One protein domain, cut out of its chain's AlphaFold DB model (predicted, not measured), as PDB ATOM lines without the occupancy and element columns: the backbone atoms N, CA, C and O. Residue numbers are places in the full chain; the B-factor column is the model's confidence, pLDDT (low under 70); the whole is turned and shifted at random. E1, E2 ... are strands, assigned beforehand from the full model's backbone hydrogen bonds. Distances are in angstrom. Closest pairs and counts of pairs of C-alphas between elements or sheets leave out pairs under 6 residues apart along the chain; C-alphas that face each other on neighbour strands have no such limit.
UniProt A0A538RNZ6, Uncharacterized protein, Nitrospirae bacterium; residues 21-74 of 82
ATOM      1  N   ILE A  21     -25.628 -14.270  11.676       65.19
ATOM      2  CA  ILE A  21     -24.903 -15.367  11.026       65.19
ATOM      3  C   ILE A  21     -25.448 -15.512   9.630       65.19
ATOM      4  O   ILE A  21     -26.571 -15.976   9.446       65.19
ATOM      5  N   GLY A  22     -24.631 -15.120   8.650       67.31
ATOM      6  CA  GLY A  22     -25.003 -15.115   7.236       67.31
ATOM      7  C   GLY A  22     -26.300 -14.345   6.986       67.31
ATOM      8  O   GLY A  22     -27.195 -14.903   6.362       67.31
ATOM      9  N   GLY A  23     -26.405 -13.138   7.556       72.81
ATOM     10  CA  GLY A  23     -27.541 -12.223   7.389       72.81
ATOM     11  C   GLY A  23     -28.793 -12.552   8.205       72.81
ATOM     12  O   GLY A  23     -29.759 -11.807   8.121       72.81
ATOM     13  N   LEU A  24     -28.794 -13.642   8.979       68.31
ATOM     14  CA  LEU A  24     -29.940 -14.033   9.799       68.31
ATOM     15  C   LEU A  24     -29.716 -13.653  11.267       68.31
ATOM     16  O   LEU A  24     -28.622 -13.940  11.778       68.31
ATOM     17  N   PRO A  25     -30.735 -13.094  11.945       71.38
ATOM     18  CA  PRO A  25     -30.654 -12.794  13.365       71.38
ATOM     19  C   PRO A  25     -30.532 -14.092  14.163       71.38
ATOM     20  O   PRO A  25     -31.283 -15.054  13.954       71.38
ATOM     21  N   VAL A  26     -29.555 -14.136  15.067       79.31
ATOM     22  CA  VAL A  26     -29.418 -15.219  16.043       79.31
ATOM     23  C   VAL A  26     -30.309 -14.919  17.233       79.31
ATOM     24  O   VAL A  26     -30.143 -13.908  17.905       79.31
ATOM     25  N   LEU A  27     -31.222 -15.843  17.510       78.00
ATOM     26  CA  LEU A  27     -32.174 -15.737  18.609       78.00
ATOM     27  C   LEU A  27     -31.617 -16.308  19.916       78.00
ATOM     28  O   LEU A  27     -31.885 -15.773  20.984       78.00
ATOM     29  N   ARG A  28     -30.860 -17.413  19.849       82.75
ATOM     30  CA  ARG A  28     -30.196 -18.035  21.013       82.75
ATOM     31  C   ARG A  28     -29.160 -19.078  20.604       82.75
ATOM     32  O   ARG A  28     -29.189 -19.585  19.485       82.75
ATOM     33  N   ASP A  29     -28.300 -19.470  21.535       86.81
ATOM     34  CA  ASP A  29     -27.473 -20.672  21.423       86.81
ATOM     35  C   ASP A  29     -28.290 -21.950  21.699       86.81
ATOM     36  O   ASP A  29     -29.212 -21.974  22.514       86.81
ATOM     37  N   LEU A  30     -27.938 -23.037  21.019       85.25
ATOM     38  CA  LEU A  30     -28.556 -24.355  21.113       85.25
ATOM     39  C   LEU A  30     -27.479 -25.433  21.254       85.25
ATOM     40  O   LEU A  30     -26.457 -25.415  20.562       85.25
ATOM     41  N   LYS A  31     -27.751 -26.438  22.086       88.06
ATOM     42  CA  LYS A  31     -27.029 -27.713  22.066       88.06
ATOM     43  C   LYS A  31     -27.892 -28.737  21.339       88.06
ATOM     44  O   LYS A  31     -29.075 -28.852  21.637       88.06
ATOM     45  N   GLY A  32     -27.303 -29.456  20.396       86.50
ATOM     46  CA  GLY A  32     -28.004 -30.435  19.572       86.50
ATOM     47  C   GLY A  32     -27.147 -31.670  19.284       86.50
ATOM     48  O   GLY A  32     -26.073 -31.816  19.873       86.50
ATOM     49  N   PRO A  33     -27.600 -32.551  18.378       88.75
ATOM     50  CA  PRO A  33     -26.840 -33.697  17.900       88.75
ATOM     51  C   PRO A  33     -25.578 -33.256  17.151       88.75
ATOM     52  O   PRO A  33     -25.407 -32.087  16.796       88.75
ATOM     53  N   ILE A  34     -24.681 -34.205  16.900       92.50
ATOM     54  CA  ILE A  34     -23.407 -33.953  16.219       92.50
ATOM     55  C   ILE A  34     -23.671 -33.430  14.803       92.50
ATOM     56  O   ILE A  34     -24.407 -34.035  14.028       92.50
ATOM     57  N   CYS A  35     -23.056 -32.299  14.452       93.19
ATOM     58  CA  CYS A  35     -23.131 -31.758  13.101       93.19
ATOM     59  C   CYS A  35     -22.411 -32.693  12.127       93.19
ATOM     60  O   CYS A  35     -21.194 -32.856  12.231       93.19
ATOM     61  N   ALA A  36     -23.134 -33.208  11.130       92.81
ATOM     62  CA  ALA A  36     -22.598 -34.126  10.122       92.81
ATOM     63  C   ALA A  36     -21.402 -33.565   9.324       92.81
ATOM     64  O   ALA A  36     -20.615 -34.327   8.780       92.81
ATOM     65  N   HIS A  37     -21.232 -32.237   9.278       93.56
ATOM     66  CA  HIS A  37     -20.159 -31.597   8.511       93.56
ATOM     67  C   HIS A  37     -18.881 -31.311   9.306       93.56
ATOM     68  O   HIS A  37     -17.808 -31.237   8.722       93.56
ATOM     69  N   CYS A  38     -18.977 -31.036  10.610       94.31
ATOM     70  CA  CYS A  38     -17.821 -30.551  11.385       94.31
ATOM     71  C   CYS A  38     -17.729 -31.095  12.815       94.31
ATOM     72  O   CYS A  38     -16.881 -30.643  13.589       94.31
ATOM     73  N   GLY A  39     -18.635 -31.997  13.195       94.62
ATOM     74  CA  GLY A  39     -18.661 -32.640  14.507       94.62
ATOM     75  C   GLY A  39     -19.150 -31.760  15.664       94.62
ATOM     76  O   GLY A  39     -19.241 -32.231  16.792       94.62
ATOM     77  N   SER A  40     -19.467 -30.481  15.429       93.75
ATOM     78  CA  SER A  40     -19.909 -29.582  16.502       93.75
ATOM     79  C   SER A  40     -21.282 -29.972  17.057       93.75
ATOM     80  O   SER A  40     -22.194 -30.295  16.301       93.75
ATOM     81  N   LEU A  41     -21.440 -29.857  18.377       93.12
ATOM     82  CA  LEU A  41     -22.709 -30.024  19.100       93.12
ATOM     83  C   LEU A  41     -23.434 -28.693  19.352       93.12
ATOM     84  O   LEU A  41     -24.520 -28.678  19.930       93.12
ATOM     85  N   ARG A  42     -22.815 -27.564  18.985       92.56
ATOM     86  CA  ARG A  42     -23.334 -26.219  19.252       92.56
ATOM     87  C   ARG A  42     -23.903 -25.592  17.989       92.56
ATOM     88  O   ARG A  42     -23.225 -25.532  16.956       92.56
ATOM     89  N   TYR A  43     -25.103 -25.053  18.108       90.88
ATOM     90  CA  TYR A  43     -25.859 -24.409  17.045       90.88
ATOM     91  C   TYR A  43     -26.377 -23.059  17.528       90.88
ATOM     92  O   TYR A  43     -26.484 -22.817  18.721       90.88
ATOM     93  N   PHE A  44     -26.731 -22.204  16.590       89.69
ATOM     94  CA  PHE A  44     -27.479 -20.985  16.822       89.69
ATOM     95  C   PHE A  44     -28.905 -21.197  16.325       89.69
ATOM     96  O   PHE A  44     -29.096 -21.699  15.215       89.69
ATOM     97  N   LEU A  45     -29.902 -20.844  17.130       88.12
ATOM     98  CA  LEU A  45     -31.280 -20.729  16.677       88.12
ATOM     99  C   LEU A  45     -31.390 -19.475  15.815       88.12
ATOM    100  O   LEU A  45     -31.074 -18.381  16.279       88.12
ATOM    101  N   VAL A  46     -31.845 -19.635  14.580       87.81
ATOM    102  CA  VAL A  46     -32.086 -18.535  13.646       87.81
ATOM    103  C   VAL A  46     -33.514 -18.610  13.126       87.81
ATOM    104  O   VAL A  46     -34.064 -19.700  12.957       87.81
ATOM    105  N   PHE A  47     -34.105 -17.455  12.841       84.44
ATOM    106  CA  PHE A  47     -35.372 -17.379  12.119       84.44
ATOM    107  C   PHE A  47     -35.094 -17.234  10.624       84.44
ATOM    108  O   PHE A  47     -34.343 -16.349  10.210       84.44
ATOM    109  N   ARG A  48     -35.659 -18.123   9.808       81.12
ATOM    110  CA  ARG A  48     -35.562 -18.083   8.347       81.12
ATOM    111  C   ARG A  48     -36.905 -17.697   7.767       81.12
ATOM    112  O   ARG A  48     -37.855 -18.456   7.893       81.12
ATOM    113  N   VAL A  49     -36.954 -16.551   7.105       78.38
ATOM    114  CA  VAL A  49     -38.139 -16.110   6.368       78.38
ATOM    115  C   VAL A  49     -38.141 -16.783   4.994       78.38
ATOM    116  O   VAL A  49     -37.102 -16.858   4.334       78.38
ATOM    117  N   SER A  50     -39.293 -17.298   4.581       76.81
ATOM    118  CA  SER A  50     -39.528 -17.780   3.223       76.81
ATOM    119  C   SER A  50     -39.419 -16.626   2.220       76.81
ATOM    120  O   SER A  50     -39.651 -15.468   2.560       76.81
ATOM    121  N   GLY A  51     -39.063 -16.925   0.968       76.25
ATOM    122  CA  GLY A  51     -38.851 -15.892  -0.061       76.25
ATOM    123  C   GLY A  51     -40.091 -15.047  -0.386       76.25
ATOM    124  O   GLY A  51     -39.956 -13.950  -0.915       76.25
ATOM    125  N   ASP A  52     -41.284 -15.530  -0.040       79.81
ATOM    126  CA  ASP A  52     -42.557 -14.814  -0.165       79.81
ATOM    127  C   ASP A  52     -42.851 -13.869   1.016       79.81
ATOM    128  O   ASP A  52     -43.834 -13.129   0.977       79.81
ATOM    129  N   GLY A  53     -42.027 -13.888   2.071       73.44
ATOM    130  CA  GLY A  53     -42.133 -13.009   3.238       73.44
ATOM    131  C   GLY A  53     -43.313 -13.295   4.170       73.44
ATOM    132  O   GLY A  53     -43.448 -12.631   5.194       73.44
ATOM    133  N   ARG A  54     -44.176 -14.260   3.837       74.06
ATOM    134  CA  ARG A  54     -45.419 -14.540   4.579       74.06
ATOM    135  C   ARG A  54     -45.225 -15.548   5.696       74.06
ATOM    136  O   ARG A  54     -45.935 -15.497   6.692       74.06
ATOM    137  N   ASN A  55     -44.258 -16.442   5.523       76.50
ATOM    138  CA  ASN A  55     -43.970 -17.518   6.453       76.50
ATOM    139  C   ASN A  55     -42.502 -17.483   6.863       76.50
ATOM    140  O   ASN A  55     -41.636 -17.024   6.117       76.50
ATOM    141  N   GLY A  56     -42.209 -18.014   8.044       78.50
ATOM    142  CA  GLY A  56     -40.843 -18.255   8.472       78.50
ATOM    143  C   GLY A  56     -40.752 -19.486   9.354       78.50
ATOM    144  O   GLY A  56     -41.708 -19.853  10.033       78.50
ATOM    145  N   ILE A  57     -39.596 -20.135   9.315       83.94
ATOM    146  CA  ILE A  57     -39.294 -21.319  10.110       83.94
ATOM    147  C   ILE A  57     -38.125 -21.041  11.048       83.94
ATOM    148  O   ILE A  57     -37.153 -20.362  10.703       83.94
ATOM    149  N   LEU A  58     -38.206 -21.603  12.248       84.38
ATOM    150  CA  LEU A  58     -37.071 -21.669  13.153       84.38
ATOM    151  C   LEU A  58     -36.135 -22.791  12.705       84.38
ATOM    152  O   LEU A  58     -36.559 -23.924  12.490       84.38
ATOM    153  N   ALA A  59     -34.851 -22.475  12.580       87.94
ATOM    154  CA  ALA A  59     -33.831 -23.426  12.164       87.94
ATOM    155  C   ALA A  59     -32.605 -23.348  13.072       87.94
ATOM    156  O   ALA A  59     -32.251 -22.292  13.599       87.94
ATOM    157  N   GLY A  60     -31.915 -24.473  13.230       90.38
ATOM    158  CA  GLY A  60     -30.598 -24.513  13.844       90.38
ATOM    159  C   GLY A  60     -29.531 -24.206  12.800       90.38
ATOM    160  O   GLY A  60     -29.603 -24.671  11.666       90.38
ATOM    161  N   ARG A  61     -28.498 -23.456  13.166       91.06
ATOM    162  CA  ARG A  61     -27.344 -23.192  12.304       91.06
ATOM    163  C   ARG A  61     -26.071 -23.535  13.049       91.06
ATOM    164  O   ARG A  61     -25.829 -22.997  14.121       91.06
ATOM    165  N   CYS A  62     -25.265 -24.453  12.525       91.81
ATOM    166  CA  CYS A  62     -24.073 -24.906  13.236       91.81
ATOM    167  C   CYS A  62     -23.162 -23.722  13.576       91.81
ATOM    168  O   CYS A  62     -22.820 -22.923  12.706       91.81
ATOM    169  N   SER A  63     -22.725 -23.627  14.827       90.31
ATOM    170  CA  SER A  63     -21.903 -22.498  15.273       90.31
ATOM    171  C   SER A  63     -20.531 -22.424  14.607       90.31
ATOM    172  O   SER A  63     -19.946 -21.348  14.513       90.31
ATOM    173  N   ARG A  64     -20.036 -23.563  14.108       91.38
ATOM    174  CA  ARG A  64     -18.715 -23.690  13.490       91.38
ATOM    175  C   ARG A  64     -18.774 -23.563  11.970       91.38
ATOM    176  O   ARG A  64     -18.170 -22.657  11.413       91.38
ATOM    177  N   CYS A  65     -19.509 -24.448  11.296       91.81
ATOM    178  CA  CYS A  65     -19.563 -24.480   9.829       91.81
ATOM    179  C   CYS A  65     -20.781 -23.764   9.229       91.81
ATOM    180  O   CYS A  65     -20.905 -23.699   8.012       91.81
ATOM    181  N   ARG A  66     -21.692 -23.235  10.060       90.25
ATOM    182  CA  ARG A  66     -22.901 -22.497   9.643       90.25
ATOM    183  C   ARG A  66     -23.879 -23.290   8.769       90.25
ATOM    184  O   ARG A  66     -24.822 -22.696   8.235       90.25
ATOM    185  N   ASN A  67     -23.706 -24.609   8.672       89.19
ATOM    186  CA  ASN A  67     -24.659 -25.470   7.985       89.19
ATOM    187  C   ASN A  67     -26.005 -25.480   8.718       89.19
ATOM    188  O   ASN A  67     -26.024 -25.514   9.957       89.19
ATOM    189  N   PRO A  68     -27.118 -25.392   7.972       87.19
ATOM    190  CA  PRO A  68     -28.446 -25.444   8.549       87.19
ATOM    191  C   PRO A  68     -28.752 -26.850   9.065       87.19
ATOM    192  O   PRO A  68     -28.231 -27.848   8.573       87.19
ATOM    193  N   ARG A  69     -29.617 -26.902  10.066       87.25
ATOM    194  CA  ARG A  69     -30.164 -28.103  10.675       87.25
ATOM    195  C   ARG A  69     -31.642 -27.844  10.947       87.25
ATOM    196  O   ARG A  69     -31.984 -26.822  11.546       87.25
ATOM    197  N   GLU A  70     -32.491 -28.777  10.548       85.00
ATOM    198  CA  GLU A  70     -33.903 -28.757  10.925       85.00
ATOM    199  C   GLU A  70     -34.057 -29.055  12.418       85.00
ATOM    200  O   GLU A  70     -33.349 -29.897  12.981       85.00
ATOM    201  N   LEU A  71     -34.949 -28.314  13.070       84.00
ATOM    202  CA  LEU A  71     -35.265 -28.498  14.481       84.00
ATOM    203  C   LEU A  71     -36.513 -29.363  14.589       84.00
ATOM    204  O   LEU A  71     -37.505 -29.104  13.909       84.00
ATOM    205  N   ALA A  72     -36.472 -30.372  15.455       79.00
ATOM    206  CA  ALA A  72     -37.674 -31.122  15.789       79.00
ATOM    207  C   ALA A  72     -38.621 -30.248  16.632       79.00
ATOM    208  O   ALA A  72     -38.160 -29.380  17.377       79.00
ATOM    209  N   ALA A  73     -39.933 -30.506  16.566       70.00
ATOM    210  CA  ALA A  73     -40.947 -29.734  17.297       70.00
ATOM    211  C   ALA A  73     -40.615 -29.582  18.800       70.00
ATOM    212  O   ALA A  73     -40.600 -28.469  19.323       70.00
ATOM    213  N   GLY A  74     -40.182 -30.664  19.457       69.19
ATOM    214  CA  GLY A  74     -39.811 -30.647  20.880       69.19
ATOM    215  C   GLY A  74     -38.553 -29.834  21.236       69.19
ATOM    216  O   GLY A  74     -38.287 -29.575  22.410       69.19
TER     217      GLY A  74
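What this domain is: This is residues 21 to 74 of the 82 residues of an uncharacterized protein of Nitrospirae bacterium (UniProt A0A538RNZ6). Strands E1, E2, E3 and E4, in this order, make one strongly twisted sheet, a meander, each strand the antiparallel neighbour of the one before; residues 50 to 55 stick out. Of 54 printed residues, 26, under half, are in named strands; the class is all strand. It is compact, radius of gyration of the C-alphas 11.1 A, spanning 34 by 25 by 18 A.

Where its parts are: Find C-alpha 24 at (-29.940, -14.033, 9.799); E1 runs to residue 31, 18.6 A, and bends by 69 degrees at residue 27. E2 holds residues 42 to 49, 22.1 A; E3, residues 56 to 62, 18.7 A. E4, residues 68 to 70, ends at (-33.903, -28.757, 10.925).

How they stand to each other: Within hydrogen-bond range, each 2.7 A, find N 30 and O 43 in hairpin E1 and E2, N 44 and O 61 in hairpin E2 and E3, N 69 and O 60 in hairpin E3 and E4. E1 and E4 are apart.

The domain as a whole: The printed part has no cut. Residues 21, 22, 24 and 74 have pLDDT under 70.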